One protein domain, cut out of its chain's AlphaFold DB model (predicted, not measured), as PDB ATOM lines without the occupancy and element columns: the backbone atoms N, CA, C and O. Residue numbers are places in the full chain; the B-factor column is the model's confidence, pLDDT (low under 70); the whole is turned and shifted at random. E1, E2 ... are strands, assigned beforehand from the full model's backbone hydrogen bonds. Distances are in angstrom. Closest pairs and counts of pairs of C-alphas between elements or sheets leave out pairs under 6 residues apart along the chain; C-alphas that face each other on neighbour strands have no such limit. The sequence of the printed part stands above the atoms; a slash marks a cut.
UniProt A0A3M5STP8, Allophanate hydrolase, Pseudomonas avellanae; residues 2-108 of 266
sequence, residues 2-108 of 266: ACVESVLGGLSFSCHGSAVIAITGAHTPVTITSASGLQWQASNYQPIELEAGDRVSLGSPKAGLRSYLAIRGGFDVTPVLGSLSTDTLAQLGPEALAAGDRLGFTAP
ATOM      1  N   ALA A   2     239.535 173.900 250.623       91.44
ATOM      2  CA  ALA A   2     238.827 174.174 249.369       91.44
ATOM      3  C   ALA A   2     239.231 173.195 248.261       91.44
ATOM      4  O   ALA A   2     240.338 172.655 248.284       91.44
ATOM      5  N   CYS A   3     238.344 173.031 247.283       95.38
ATOM      6  CA  CYS A   3     238.602 172.345 246.020       95.38
ATOM      7  C   CYS A   3     238.355 173.323 244.867       95.38
ATOM      8  O   CYS A   3     237.555 174.248 245.002       95.38
ATOM      9  N   VAL A   4     238.994 173.085 243.724       97.19
ATOM     10  CA  VAL A   4     238.672 173.793 242.480       97.19
ATOM     11  C   VAL A   4     237.519 173.063 241.793       97.19
ATOM     12  O   VAL A   4     237.644 171.880 241.479       97.19
ATOM     13  N   GLU A   5     236.405 173.757 241.554       97.69
ATOM     14  CA  GLU A   5     235.296 173.265 240.727       97.69
ATOM     15  C   GLU A   5     235.566 173.606 239.252       97.69
ATOM     16  O   GLU A   5     235.789 174.761 238.900       97.69
ATOM     17  N   SER A   6     235.532 172.599 238.380       96.44
ATOM     18  CA  SER A   6     235.632 172.742 236.926       96.44
ATOM     19  C   SER A   6     234.335 172.264 236.278       96.44
ATOM     20  O   SER A   6     233.870 171.152 236.524       96.44
ATOM     21  N   VAL A   7     233.743 173.114 235.440       95.25
ATOM     22  CA  VAL A   7     232.492 172.832 234.728       95.25
ATOM     23  C   VAL A   7     232.826 172.407 233.299       95.25
ATOM     24  O   VAL A   7     233.565 173.108 232.619       95.25
ATOM     25  N   LEU A   8     232.272 171.281 232.833       92.50
ATOM     26  CA  LEU A   8     232.486 170.728 231.478       92.50
ATOM     27  C   LEU A   8     233.944 170.336 231.135       92.50
ATOM     28  O   LEU A   8     234.246 170.049 229.974       92.50
ATOM     29  N   GLY A   9     234.827 170.239 232.132       91.69
ATOM     30  CA  GLY A   9     236.235 169.882 231.949       91.69
ATOM     31  C   GLY A   9     237.077 171.047 231.422       91.69
ATOM     32  O   GLY A   9     236.827 172.207 231.737       91.69
ATOM     33  N   GLY A  10     238.126 170.744 230.653       93.19
ATOM     34  CA  GLY A  10     239.010 171.740 230.033       93.19
ATOM     35  C   GLY A  10     240.063 172.344 230.969       93.19
ATOM     36  O   GLY A  10     241.002 172.984 230.495       93.19
ATOM     37  N   LEU A  11     239.962 172.109 232.282       96.81
ATOM     38  CA  LEU A  11     240.980 172.519 233.245       96.81
ATOM     39  C   LEU A  11     242.322 171.859 232.905       96.81
ATOM     40  O   LEU A  11     242.418 170.637 232.809       96.81
ATOM     41  N   SER A  12     243.365 172.673 232.751       97.69
ATOM     42  CA  SER A  12     244.736 172.198 232.576       97.69
ATOM     43  C   SER A  12     245.690 173.020 233.436       97.69
ATOM     44  O   SER A  12     245.561 174.239 233.506       97.69
ATOM     45  N   PHE A  13     246.650 172.363 234.085       98.25
ATOM     46  CA  PHE A  13     247.614 173.022 234.969       98.25
ATOM     47  C   PHE A  13     248.972 172.320 234.960       98.25
ATOM     48  O   PHE A  13     249.095 171.167 234.550       98.25
ATOM     49  N   SER A  14     250.004 173.040 235.404       98.19
ATOM     50  CA  SER A  14     251.347 172.497 235.642       98.19
ATOM     51  C   SER A  14     251.631 172.475 237.140       98.19
ATOM     52  O   SER A  14     251.341 173.450 237.836       98.19
ATOM     53  N   CYS A  15     252.196 171.379 237.635       97.38
ATOM     54  CA  CYS A  15     252.586 171.239 239.027       97.38
ATOM     55  C   CYS A  15     253.958 171.881 239.274       97.38
ATOM     56  O   CYS A  15     254.904 171.689 238.507       97.38
ATOM     57  N   HIS A  16     254.072 172.648 240.356       95.44
ATOM     58  CA  HIS A  16     255.308 173.301 240.786       95.44
ATOM     59  C   HIS A  16     255.698 172.793 242.181       95.44
ATOM     60  O   HIS A  16     255.507 173.486 243.177       95.44
ATOM     61  N   GLY A  17     256.219 171.568 242.242       92.69
ATOM     62  CA  GLY A  17     256.576 170.859 243.474       92.69
ATOM     63  C   GLY A  17     256.058 169.424 243.442       92.69
ATOM     64  O   GLY A  17     255.458 169.019 242.451       92.69
ATOM     65  N   SER A  18     256.278 168.671 244.517       93.12
ATOM     66  CA  SER A  18     255.681 167.341 244.676       93.12
ATOM     67  C   SER A  18     254.308 167.476 245.337       93.12
ATOM     68  O   SER A  18     254.165 168.149 246.364       93.12
ATOM     69  N   ALA A  19     253.286 166.867 244.741       94.06
ATOM     70  CA  ALA A  19     251.903 166.992 245.184       94.06
ATOM     71  C   ALA A  19     251.137 165.676 245.043       94.06
ATOM     72  O   ALA A  19     251.426 164.849 244.185       94.06
ATOM     73  N   VAL A  20     250.095 165.522 245.859       94.75
ATOM     74  CA  VAL A  20     249.079 164.484 245.667       94.75
ATOM     75  C   VAL A  20     247.750 165.182 245.448       94.75
ATOM     76  O   VAL A  20     247.319 165.968 246.294       94.75
ATOM     77  N   ILE A  21     247.103 164.896 244.326       96.25
ATOM     78  CA  ILE A  21     245.785 165.428 243.984       96.25
ATOM     79  C   ILE A  21     244.746 164.311 243.914       96.25
ATOM     80  O   ILE A  21     245.086 163.132 243.856       96.25
ATOM     81  N   ALA A  22     243.474 164.688 243.871       97.00
ATOM     82  CA  ALA A  22     242.388 163.805 243.470       97.00
ATOM     83  C   ALA A  22     241.374 164.586 242.634       97.00
ATOM     84  O   ALA A  22     241.147 165.774 242.873       97.00
ATOM     85  N   ILE A  23     240.762 163.907 241.663       97.69
ATOM     86  CA  ILE A  23     239.696 164.461 240.823       97.69
ATOM     87  C   ILE A  23     238.435 163.622 241.022       97.69
ATOM     88  O   ILE A  23     238.448 162.413 240.784       97.69
ATOM     89  N   THR A  24     237.351 164.256 241.459       97.50
ATOM     90  CA  THR A  24     236.043 163.622 241.710       97.50
ATOM     91  C   THR A  24     234.925 164.370 240.978       97.50
ATOM     92  O   THR A  24     235.187 165.287 240.197       97.50
ATOM     93  N   GLY A  25     233.666 163.977 241.192       97.12
ATOM     94  CA  GLY A  25     232.516 164.526 240.476       97.12
ATOM     95  C   GLY A  25     232.374 163.897 239.091       97.12
ATOM     96  O   GLY A  25     232.525 162.681 238.952       97.12
ATOM     97  N   ALA A  26     232.080 164.724 238.088       97.00
ATOM     98  CA  ALA A  26     231.857 164.312 236.708       97.00
ATOM     99  C   ALA A  26     232.991 163.419 236.177       97.00
ATOM    100  O   ALA A  26     234.175 163.634 236.454       97.00
ATOM    101  N   HIS A  27     232.619 162.404 235.398       93.75
ATOM    102  CA  HIS A  27     233.554 161.424 234.864       93.75
ATOM    103  C   HIS A  27     234.287 161.994 233.645       93.75
ATOM    104  O   HIS A  27     233.798 161.929 232.516       93.75
ATOM    105  N   THR A  28     235.466 162.560 233.888       95.06
ATOM    106  CA  THR A  28     236.338 163.208 232.899       95.06
ATOM    107  C   THR A  28     237.579 162.365 232.612       95.06
ATOM    108  O   THR A  28     238.187 161.878 233.560       95.06
ATOM    109  N   PRO A  29     238.038 162.233 231.355       96.88
ATOM    110  CA  PRO A  29     239.383 161.730 231.081       96.88
ATOM    111  C   PRO A  29     240.437 162.625 231.748       96.88
ATOM    112  O   PRO A  29     240.404 163.841 231.557       96.88
ATOM    113  N   VAL A  30     241.369 162.041 232.500       98.19
ATOM    114  CA  VAL A  30     242.469 162.769 233.149       98.19
ATOM    115  C   VAL A  30     243.778 162.322 232.524       98.19
ATOM    116  O   VAL A  30     244.199 161.178 232.676       98.19
ATOM    117  N   THR A  31     244.431 163.241 231.823       98.56
ATOM    118  CA  THR A  31     245.730 162.995 231.199       98.56
ATOM    119  C   THR A  31     246.828 163.628 232.034       98.56
ATOM    120  O   THR A  31     246.761 164.826 232.315       98.56
ATOM    121  N   ILE A  32     247.848 162.843 232.378       98.62
ATOM    122  CA  ILE A  32     249.077 163.335 232.997       98.62
ATOM    123  C   ILE A  32     250.192 163.270 231.962       98.62
ATOM    124  O   ILE A  32     250.378 162.234 231.322       98.62
ATOM    125  N   THR A  33     250.923 164.367 231.798       98.69
ATOM    126  CA  THR A  33     252.151 164.442 231.007       98.69
ATOM    127  C   THR A  33     253.283 164.824 231.943       98.69
ATOM    128  O   THR A  33     253.315 165.947 232.444       98.69
ATOM    129  N   SER A  34     254.206 163.900 232.178       98.12
ATOM    130  CA  SER A  34     255.362 164.157 233.035       98.12
ATOM    131  C   SER A  34     256.289 165.233 232.469       98.12
ATOM    132  O   SER A  34     256.287 165.501 231.262       98.12
ATOM    133  N   ALA A  35     257.166 165.774 233.313       96.69
ATOM    134  CA  ALA A  35     258.216 166.703 232.885       96.69
ATOM    135  C   ALA A  35     259.126 166.150 231.759       96.69
ATOM    136  O   ALA A  35     259.657 166.923 230.962       96.69
ATOM    137  N   SER A  36     259.292 164.823 231.661       96.88
ATOM    138  CA  SER A  36     260.069 164.155 230.602       96.88
ATOM    139  C   SER A  36     259.274 163.889 229.314       96.88
ATOM    140  O   SER A  36     259.842 163.422 228.327       96.88
ATOM    141  N   GLY A  37     257.973 164.193 229.302       97.06
ATOM    142  CA  GLY A  37     257.082 164.025 228.153       97.06
ATOM    143  C   GLY A  37     256.344 162.684 228.090       97.06
ATOM    144  O   GLY A  37     255.548 162.486 227.173       97.06
ATOM    145  N   LEU A  38     256.546 161.769 229.048       97.75
ATOM    146  CA  LEU A  38     255.727 160.552 229.147       97.75
ATOM    147  C   LEU A  38     254.285 160.912 229.503       97.75
ATOM    148  O   LEU A  38     254.072 161.747 230.382       97.75
ATOM    149  N   GLN A  39     253.315 160.261 228.859       98.19
ATOM    150  CA  GLN A  39     251.891 160.547 229.023       98.19
ATOM    151  C   GLN A  39     251.097 159.287 229.379       98.19
ATOM    152  O   GLN A  39     251.263 158.246 228.743       98.19
ATOM    153  N   TRP A  40     250.198 159.391 230.358       98.06
ATOM    154  CA  TRP A  40     249.291 158.310 230.753       98.06
ATOM    155  C   TRP A  40     247.924 158.846 231.196       98.06
ATOM    156  O   TRP A  40     247.734 160.050 231.379       98.06
ATOM    157  N   GLN A  41     246.954 157.938 231.322       97.88
ATOM    158  CA  GLN A  41     245.630 158.244 231.862       97.88
ATOM    159  C   GLN A  41     245.596 157.932 233.356       97.88
ATOM    160  O   GLN A  41     246.002 156.844 233.768       97.88
ATOM    161  N   ALA A  42     245.085 158.869 234.146       97.06
ATOM    162  CA  ALA A  42     244.784 158.663 235.554       97.06
ATOM    163  C   ALA A  42     243.283 158.407 235.747       97.06
ATOM    164  O   ALA A  42     242.448 158.836 234.949       97.06
ATOM    165  N   SER A  43     242.942 157.693 236.816       95.62
ATOM    166  CA  SER A  43     241.553 157.432 237.189       95.62
ATOM    167  C   SER A  43     241.013 158.539 238.092       95.62
ATOM    168  O   SER A  43     241.705 159.012 238.993       95.62
ATOM    169  N   ASN A  44     239.750 158.916 237.892       96.25
ATOM    170  CA  ASN A  44     239.005 159.712 238.868       96.25
ATOM    171  C   ASN A  44     238.854 158.912 240.175       96.25
ATOM    172  O   ASN A  44     238.935 157.684 240.163       96.25
ATOM    173  N   TYR A  45     238.587 159.602 241.287       96.75
ATOM    174  CA  TYR A  45     238.404 158.999 242.619       96.75
ATOM    175  C   TYR A  45     239.623 158.208 243.131       96.75
ATOM    176  O   TYR A  45     239.502 157.364 244.014       96.75
ATOM    177  N   GLN A  46     240.810 158.495 242.598       95.88
ATOM    178  CA  GLN A  46     242.080 157.932 243.047       95.88
ATOM    179  C   GLN A  46     243.063 159.058 243.376       95.88
ATOM    180  O   GLN A  46     242.997 160.124 242.750       95.88
ATOM    181  N   PRO A  47     243.977 158.854 244.341       95.94
ATOM    182  CA  PRO A  47     245.085 159.771 244.535       95.94
ATOM    183  C   PRO A  47     246.033 159.696 243.335       95.94
ATOM    184  O   PRO A  47     246.395 158.616 242.871       95.94
ATOM    185  N   ILE A  48     246.446 160.861 242.850       96.50
ATOM    186  CA  ILE A  48     247.385 161.016 241.742       96.50
ATOM    187  C   ILE A  48     248.591 161.771 242.283       96.50
ATOM    188  O   ILE A  48     248.467 162.913 242.729       96.50
ATOM    189  N   GLU A  49     249.743 161.117 242.262       95.25
ATOM    190  CA  GLU A  49     251.025 161.734 242.580       95.25
ATOM    191  C   GLU A  49     251.529 162.532 241.376       95.25
ATOM    192  O   GLU A  49     251.414 162.087 240.232       95.25
ATOM    193  N   LEU A  50     252.043 163.727 241.648       96.56
ATOM    194  CA  LEU A  50     252.623 164.635 240.671       96.56
ATOM    195  C   LEU A  50     253.982 165.104 241.161       96.56
ATOM    196  O   LEU A  50     254.142 165.437 242.338       96.56
ATOM    197  N   GLU A  51     254.909 165.228 240.225       96.25
ATOM    198  CA  GLU A  51     256.204 165.847 240.448       96.25
ATOM    199  C   GLU A  51     256.293 167.238 239.818       96.25
ATOM    200  O   GLU A  51     255.478 167.659 238.987       96.25
ATOM    201  N   ALA A  52     257.330 167.977 240.210       96.56
ATOM    202  CA  ALA A  52     257.583 169.299 239.667       96.56
ATOM    203  C   ALA A  52     257.772 169.241 238.139       96.56
ATOM    204  O   ALA A  52     258.670 168.574 237.629       96.56
ATOM    205  N   GLY A  53     256.950 170.000 237.412       97.69
ATOM    206  CA  GLY A  53     256.948 170.052 235.950       97.69
ATOM    207  C   GLY A  53     255.905 169.155 235.281       97.69
ATOM    208  O   GLY A  53     255.665 169.334 234.083       97.69
ATOM    209  N   ASP A  54     255.248 168.262 236.024       98.56
ATOM    210  CA  ASP A  54     254.144 167.464 235.498       98.56
ATOM    211  C   ASP A  54     252.959 168.354 235.118       98.56
ATOM    212  O   ASP A  54     252.674 169.375 235.750       98.56
ATOM    213  N   ARG A  55     252.250 167.961 234.064       98.62
ATOM    214  CA  ARG A  55     251.076 168.664 233.549       98.62
ATOM    215  C   ARG A  55     249.866 167.759 233.615       98.62
ATOM    216  O   ARG A  55     249.937 166.596 233.230       98.62
ATOM    217  N   VAL A  56     248.747 168.321 234.046       98.62
ATOM    218  CA  VAL A  56     247.460 167.629 234.130       98.62
ATOM    219  C   VAL A  56     246.476 168.318 233.205       98.62
ATOM    220  O   VAL A  56     246.418 169.546 233.169       98.62
ATOM    221  N   SER A  57     245.696 167.530 232.471       98.31
ATOM    222  CA  SER A  57     244.616 168.023 231.620       98.31
ATOM    223  C   SER A  57     243.352 167.191 231.819       98.31
ATOM    224  O   SER A  57     243.387 165.961 231.719       98.31
ATOM    225  N   LEU A  58     242.241 167.871 232.110       97.94
ATOM    226  CA  LEU A  58     240.908 167.286 232.213       97.94
ATOM    227  C   LEU A  58     240.197 167.433 230.866       97.94
ATOM    228  O   LEU A  58     239.929 168.543 230.403       97.94
ATOM    229  N   GLY A  59     239.853 166.306 230.254       97.00
ATOM    230  CA  GLY A  59     238.997 166.270 229.074       97.00
ATOM    231  C   GLY A  59     237.530 166.559 229.403       97.00
ATOM    232  O   GLY A  59     237.146 166.734 230.561       97.00
ATOM    233  N   SER A  60     236.685 166.571 228.373       95.38
ATOM    234  CA  SER A  60     235.242 166.750 228.544       95.38
ATOM    235  C   SER A  60     234.605 165.559 229.280       95.38
ATOM    236  O   SER A  60     234.959 164.407 228.996       95.38
ATOM    237  N   PRO A  61     233.661 165.802 230.209       95.31
ATOM    238  CA  PRO A  61     233.013 164.741 230.968       95.31
ATOM    239  C   PRO A  61     232.105 163.878 230.087       95.31
ATOM    240  O   PRO A  61     231.414 164.377 229.200       95.31
ATOM    241  N   LYS A  62     232.079 162.569 230.364       92.25
ATOM    242  CA  LYS A  62     231.154 161.600 229.745       92.25
ATOM    243  C   LYS A  62     229.811 161.518 230.479       92.25
ATOM    244  O   LYS A  62     228.809 161.157 229.871       92.25
ATOM    245  N   ALA A  63     229.812 161.817 231.775       95.62
ATOM    246  CA  ALA A  63     228.651 161.833 232.658       95.62
ATOM    247  C   ALA A  63     228.899 162.826 233.802       95.62
ATOM    248  O   ALA A  63     230.034 162.951 234.272       95.62
ATOM    249  N   GLY A  64     227.848 163.506 234.253       97.00
ATOM    250  CA  GLY A  64     227.933 164.634 235.175       97.00
ATOM    251  C   GLY A  64     228.372 165.931 234.492       97.00
ATOM    252  O   GLY A  64     228.680 165.968 233.298       97.00
ATOM    253  N   LEU A  65     228.407 167.008 235.274       96.56
ATOM    254  CA  LEU A  65     228.687 168.363 234.797       96.56
ATOM    255  C   LEU A  65     229.914 168.997 235.466       96.56
ATOM    256  O   LEU A  65     230.659 169.729 234.810       96.56
ATOM    257  N   ARG A  66     230.108 168.741 236.764       97.62
ATOM    258  CA  ARG A  66     231.106 169.410 237.608       97.62
ATOM    259  C   ARG A  66     232.136 168.416 238.119       97.62
ATOM    260  O   ARG A  66     231.765 167.440 238.772       97.62
ATOM    261  N   SER A  67     233.409 168.682 237.858       97.69
ATOM    262  CA  SER A  67     234.541 167.955 238.435       97.69
ATOM    263  C   SER A  67     235.195 168.782 239.533       97.69
ATOM    264  O   SER A  67     235.259 170.006 239.438       97.69
ATOM    265  N   TYR A  68     235.713 168.113 240.556       97.81
ATOM    266  CA  TYR A  68     236.356 168.754 241.697       97.81
ATOM    267  C   TYR A  68     237.802 168.298 241.795       97.81
ATOM    268  O   TYR A  68     238.061 167.104 241.928       97.81
ATOM    269  N   LEU A  69     238.737 169.245 241.737       97.75
ATOM    270  CA  LEU A  69     240.155 169.016 241.983       97.75
ATOM    271  C   LEU A  69     240.470 169.363 243.438       97.75
ATOM    272  O   LEU A  69     240.374 170.522 243.848       97.75
ATOM    273  N   ALA A  70     240.888 168.357 244.194       96.06
ATOM    274  CA  ALA A  70     241.459 168.521 245.520       96.06
ATOM    275  C   ALA A  70     242.978 168.349 245.452       96.06
ATOM    276  O   ALA A  70     243.480 167.501 244.713       96.06
ATOM    277  N   ILE A  71     243.703 169.111 246.267       94.56
ATOM    278  CA  ILE A  71     245.129 168.908 246.522       94.56
ATOM    279  C   ILE A  71     245.330 168.596 247.999       94.56
ATOM    280  O   ILE A  71     244.713 169.207 248.876       94.56
ATOM    281  N   ARG A  72     246.182 167.618 248.291       91.75
ATOM    282  CA  ARG A  72     246.541 167.252 249.657       91.75
ATOM    283  C   ARG A  72     247.159 168.456 250.371       91.75
ATOM    284  O   ARG A  72     248.100 169.051 249.866       91.75
ATOM    285  N   GLY A  73     246.627 168.781 251.551       90.12
ATOM    286  CA  GLY A  73     246.997 169.980 252.318       90.12
ATOM    287  C   GLY A  73     246.170 171.225 251.977       90.12
ATOM    288  O   GLY A  73     246.180 172.182 252.744       90.12
ATOM    289  N   GLY A  74     245.381 171.182 250.899       92.38
ATOM    290  CA  GLY A  74     244.511 172.272 250.475       92.38
ATOM    291  C   GLY A  74     245.241 173.399 249.747       92.38
ATOM    292  O   GLY A  74     246.466 173.530 249.803       92.38
ATOM    293  N   PHE A  75     244.451 174.216 249.054       93.94
ATOM    294  CA  PHE A  75     244.929 175.429 248.404       93.94
ATOM    295  C   PHE A  75     245.158 176.548 249.425       93.94
ATOM    296  O   PHE A  75     244.353 176.736 250.341       93.94
ATOM    297  N   ASP A  76     246.245 177.291 249.235       92.50
ATOM    298  CA  ASP A  76     246.582 178.496 249.987       92.50
ATOM    299  C   ASP A  76     245.894 179.699 249.335       92.50
ATOM    300  O   ASP A  76     246.382 180.287 248.368       92.50
ATOM    301  N   VAL A  77     244.687 179.989 249.814       91.62
ATOM    302  CA  VAL A  77     243.833 181.077 249.339       91.62
ATOM    303  C   VAL A  77     243.310 181.822 250.562       91.62
ATOM    304  O   VAL A  77     242.947 181.212 251.567       91.62
ATOM    305  N   THR A  78     243.275 183.152 250.492       91.69
ATOM    306  CA  THR A  78     242.771 183.977 251.597       91.69
ATOM    307  C   THR A  78     241.240 183.903 251.656       91.69
ATOM    308  O   THR A  78     240.592 184.159 250.640       91.69
ATOM    309  N   PRO A  79     240.638 183.572 252.812       93.56
ATOM    310  CA  PRO A  79     239.189 183.494 252.936       93.56
ATOM    311  C   PRO A  79     238.526 184.874 252.916       93.56
ATOM    312  O   PRO A  79     239.024 185.832 253.505       93.56
ATOM    313  N   VAL A  80     237.341 184.939 252.312       95.56
ATOM    314  CA  VAL A  80     236.437 186.094 252.342       95.56
ATOM    315  C   VAL A  80     235.235 185.707 253.196       95.56
ATOM    316  O   VAL A  80     234.624 184.664 252.976       95.56
ATOM    317  N   LEU A  81     234.925 186.511 254.219       94.25
ATOM    318  CA  LEU A  81     233.866 186.214 255.201       94.25
ATOM    319  C   LEU A  81     234.004 184.817 255.849       94.25
ATOM    320  O   LEU A  81     233.017 184.155 256.151       94.25
ATOM    321  N   GLY A  82     235.242 184.352 256.047       95.12
ATOM    322  CA  GLY A  82     235.525 183.036 256.628       95.12
ATOM    323  C   GLY A  82     235.331 181.847 255.676       95.12
ATOM    324  O   GLY A  82     235.501 180.709 256.108       95.12
ATOM    325  N   SER A  83     235.024 182.084 254.396       95.75
ATOM    326  CA  SER A  83     234.850 181.049 253.369       95.75
ATOM    327  C   SER A  83     235.870 181.179 252.233       95.75
ATOM    328  O   SER A  83     236.397 182.256 251.964       95.75
ATOM    329  N   LEU A  84     236.141 180.061 251.557       95.12
ATOM    330  CA  LEU A  84     236.965 179.981 250.343       95.12
ATOM    331  C   LEU A  84     236.121 179.745 249.080       95.12
ATOM    332  O   LEU A  84     236.669 179.514 248.006       95.12
ATOM    333  N   SER A  85     234.796 179.746 249.212       96.06
ATOM    334  CA  SER A  85     233.872 179.572 248.094       96.06
ATOM    335  C   SER A  85     233.676 180.878 247.335       96.06
ATOM    336  O   SER A  85     233.618 181.948 247.939       96.06
ATOM    337  N   THR A  86     233.513 180.764 246.021       95.50
ATOM    338  CA  THR A  86     233.065 181.854 245.152       95.50
ATOM    339  C   THR A  86     231.542 181.843 245.063       95.50
ATOM    340  O   THR A  86     230.955 180.826 244.690       95.50
ATOM    341  N   ASP A  87     230.920 182.978 245.364       96.56
ATOM    342  CA  ASP A  87     229.506 183.251 245.116       96.56
ATOM    343  C   ASP A  87     229.385 184.078 243.834       96.56
ATOM    344  O   ASP A  87     229.783 185.246 243.778       96.56
ATOM    345  N   THR A  88     228.849 183.462 242.781       94.81
ATOM    346  CA  THR A  88     228.719 184.104 241.467       94.81
ATOM    347  C   THR A  88     227.616 185.159 241.399       94.81
ATOM    348  O   THR A  88     227.674 186.028 240.529       94.81
ATOM    349  N   LEU A  89     226.625 185.106 242.293       95.38
ATOM    350  CA  LEU A  89     225.535 186.077 242.349       95.38
ATOM    351  C   LEU A  89     225.964 187.333 243.111       95.38
ATOM    352  O   LEU A  89     225.774 188.444 242.618       95.38
ATOM    353  N   ALA A  90     226.551 187.150 244.294       94.06
ATOM    354  CA  ALA A  90     227.022 188.239 245.145       94.06
ATOM    355  C   ALA A  90     228.398 188.783 244.728       94.06
ATOM    356  O   ALA A  90     228.792 189.846 245.203       94.06
ATOM    357  N   GLN A  91     229.120 188.071 243.852       94.44
ATOM    358  CA  GLN A  91     230.499 188.376 243.448       94.44
ATOM    359  C   GLN A  91     231.445 188.441 244.657       94.44
ATOM    360  O   GLN A  91     232.261 189.351 244.795       94.44
ATOM    361  N   LEU A  92     231.300 187.469 245.561       94.75
ATOM    362  CA  LEU A  92     232.099 187.342 246.778       94.75
ATOM    363  C   LEU A  92     232.991 186.104 246.714       94.75
ATOM    364  O   LEU A  92     232.653 185.112 246.071       94.75
ATOM    365  N   GLY A  93     234.104 186.148 247.443       94.88
ATOM    366  CA  GLY A  93     235.080 185.062 247.464       94.88
ATOM    367  C   GLY A  93     236.176 185.218 246.411       94.88
ATOM    368  O   GLY A  93     236.326 186.291 245.826       94.88
ATOM    369  N   PRO A  94     236.983 184.166 246.204       93.62
ATOM    370  CA  PRO A  94     238.035 184.169 245.196       93.62
ATOM    371  C   PRO A  94     237.468 184.355 243.783       93.62
ATOM    372  O   PRO A  94     236.385 183.852 243.473       93.62
ATOM    373  N   GLU A  95     238.212 185.036 242.915       92.25
ATOM    374  CA  GLU A  95     237.847 185.172 241.502       92.25
ATOM    375  C   GLU A  95     237.925 183.826 240.763       92.25
ATOM    376  O   GLU A  95     238.618 182.892 241.176       92.25
ATOM    377  N   ALA A  96     237.195 183.723 239.648       93.25
ATOM    378  CA  ALA A  96     237.279 182.561 238.772       93.25
ATOM    379  C   ALA A  96     238.678 182.464 238.145       93.25
ATOM    380  O   ALA A  96     239.205 183.456 237.648       93.25
ATOM    381  N   LEU A  97     239.242 181.253 238.122       95.12
ATOM    382  CA  LEU A  97     240.592 181.025 237.610       95.12
ATOM    383  C   LEU A  97     240.706 181.368 236.122       95.12
ATOM    384  O   LEU A  97     239.897 180.931 235.299       95.12
ATOM    385  N   ALA A  98     241.778 182.070 235.781       95.69
ATOM    386  CA  ALA A  98     242.188 182.402 234.433       95.69
ATOM    387  C   ALA A  98     243.515 181.721 234.059       95.69
ATOM    388  O   ALA A  98     244.302 181.264 234.892       95.69
ATOM    389  N   ALA A  99     243.783 181.646 232.754       96.06
ATOM    390  CA  ALA A  99     245.060 181.146 232.265       96.06
ATOM    391  C   ALA A  99     246.205 182.049 232.749       96.06
ATOM    392  O   ALA A  99     246.215 183.248 232.482       96.06
ATOM    393  N   GLY A 100     247.193 181.444 233.409       96.00
ATOM    394  CA  GLY A 100     248.328 182.155 234.001       96.00
ATOM    395  C   GLY A 100     248.244 182.297 235.520       96.00
ATOM    396  O   GLY A 100     249.278 182.559 236.141       96.00
ATOM    397  N   ASP A 101     247.077 182.047 236.116       96.69
ATOM    398  CA  ASP A 101     246.913 182.066 237.566       96.69
ATOM    399  C   ASP A 101     247.753 180.985 238.245       96.69
ATOM    400  O   ASP A 101     248.019 179.905 237.705       96.69
ATOM    401  N   ARG A 102     248.179 181.286 239.473       95.62
ATOM    402  CA  ARG A 102     248.968 180.388 240.313       95.62
ATOM    403  C   ARG A 102     248.283 180.243 241.657       95.62
ATOM    404  O   ARG A 102     248.126 181.222 242.377       95.62
ATOM    405  N   LEU A 103     247.926 179.011 241.999       95.25
ATOM    406  CA  LEU A 103     247.386 178.670 243.307       95.25
ATOM    407  C   LEU A 103     248.483 178.038 244.156       95.25
ATOM    408  O   LEU A 103     249.069 177.026 243.767       95.25
ATOM    409  N   GLY A 104     248.759 178.646 245.308       94.44
ATOM    410  CA  GLY A 104     249.600 178.030 246.324       94.44
ATOM    411  C   GLY A 104     248.908 176.808 246.926       94.44
ATOM    412  O   GLY A 104     247.683 176.677 246.881       94.44
ATOM    413  N   PHE A 105     249.688 175.901 247.501       92.75
ATOM    414  CA  PHE A 105     249.171 174.784 248.281       92.75
ATOM    415  C   PHE A 105     250.122 174.473 249.429       92.75
ATOM    416  O   PHE A 105     251.320 174.753 249.360       92.75
ATOM    417  N   THR A 106     249.584 173.887 250.492       85.00
ATOM    418  CA  THR A 106     250.389 173.526 251.659       85.00
ATOM    419  C   THR A 106     250.932 172.114 251.493       85.00
ATOM    420  O   THR A 106     250.164 171.154 251.451       85.00
ATOM    421  N   ALA A 107     252.257 171.967 251.443       74.00
ATOM    422  CA  ALA A 107     252.871 170.647 251.486       74.00
ATOM    423  C   ALA A 107     252.549 169.972 252.838       74.00
ATOM    424  O   ALA A 107     252.739 170.583 253.894       74.00
ATOM    425  N   PRO A 108     252.043 168.729 252.845       68.50
ATOM    426  CA  PRO A 108     251.687 168.049 254.082       68.50
ATOM    427  C   PRO A 108     252.934 167.811 254.944       68.50
ATOM    428  O   PRO A 108     253.907 167.217 254.493       68.50
TER     429      PRO A 108
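AT A GLANCE: This is residues 2 to 108 of the 266 residues of the protein "Allophanate hydrolase" of Pseudomonas avellanae (UniProt A0A3M5STP8). With little regular structure, this is a sandwich of two four-stranded sheets, E1 E8 E3 E6 and E2 E7 E4 E5, only partly face to face; of the long unnamed stretch after E8, residues 72 to 108, the part with residues 83 to 90 loops out beyond E1, and the stretch then folds back, with residues 104 to 105 in a short antiparallel pairing with residues 75 to 76. The 107 printed residues include eight named strands, E1 to E8, in antiparallel sheets ordered E1, E8, E3, E6 and E2, E7, E4, E5; the class is all strand, with under half of the residues in named elements. It is compact, radius of gyration of the C-alphas 13.9 A, spans 42 by 32 by 24 A.

HOW THE PARTS SIT: Start at E1, residues 4 to 7, antiparallel to E8, residues 66 to 71: N 4 and O 69, within hydrogen-bond range, are 2.9 A apart. E3, residues 19 to 25, is an inner strand, E6, residues 47 to 50, an edge strand; this sheet is strongly twisted. In the other sheet, E2, residues 12 to 14, and E7, residues 55 to 58, are neighbours, and E4, residues 30 to 33, forms a hairpin with E5, residues 39 to 42.

IN THESE COORDINATES: Find C-alpha 4 at (238.672, 173.793, 242.480), where E1 begins; E3 runs 20.1 A, and E8 runs 16.6 A to C-alpha 71 at (245.129, 168.908, 246.522).

THE WHOLE: The printed part has no cut; Pro 108 is under 70.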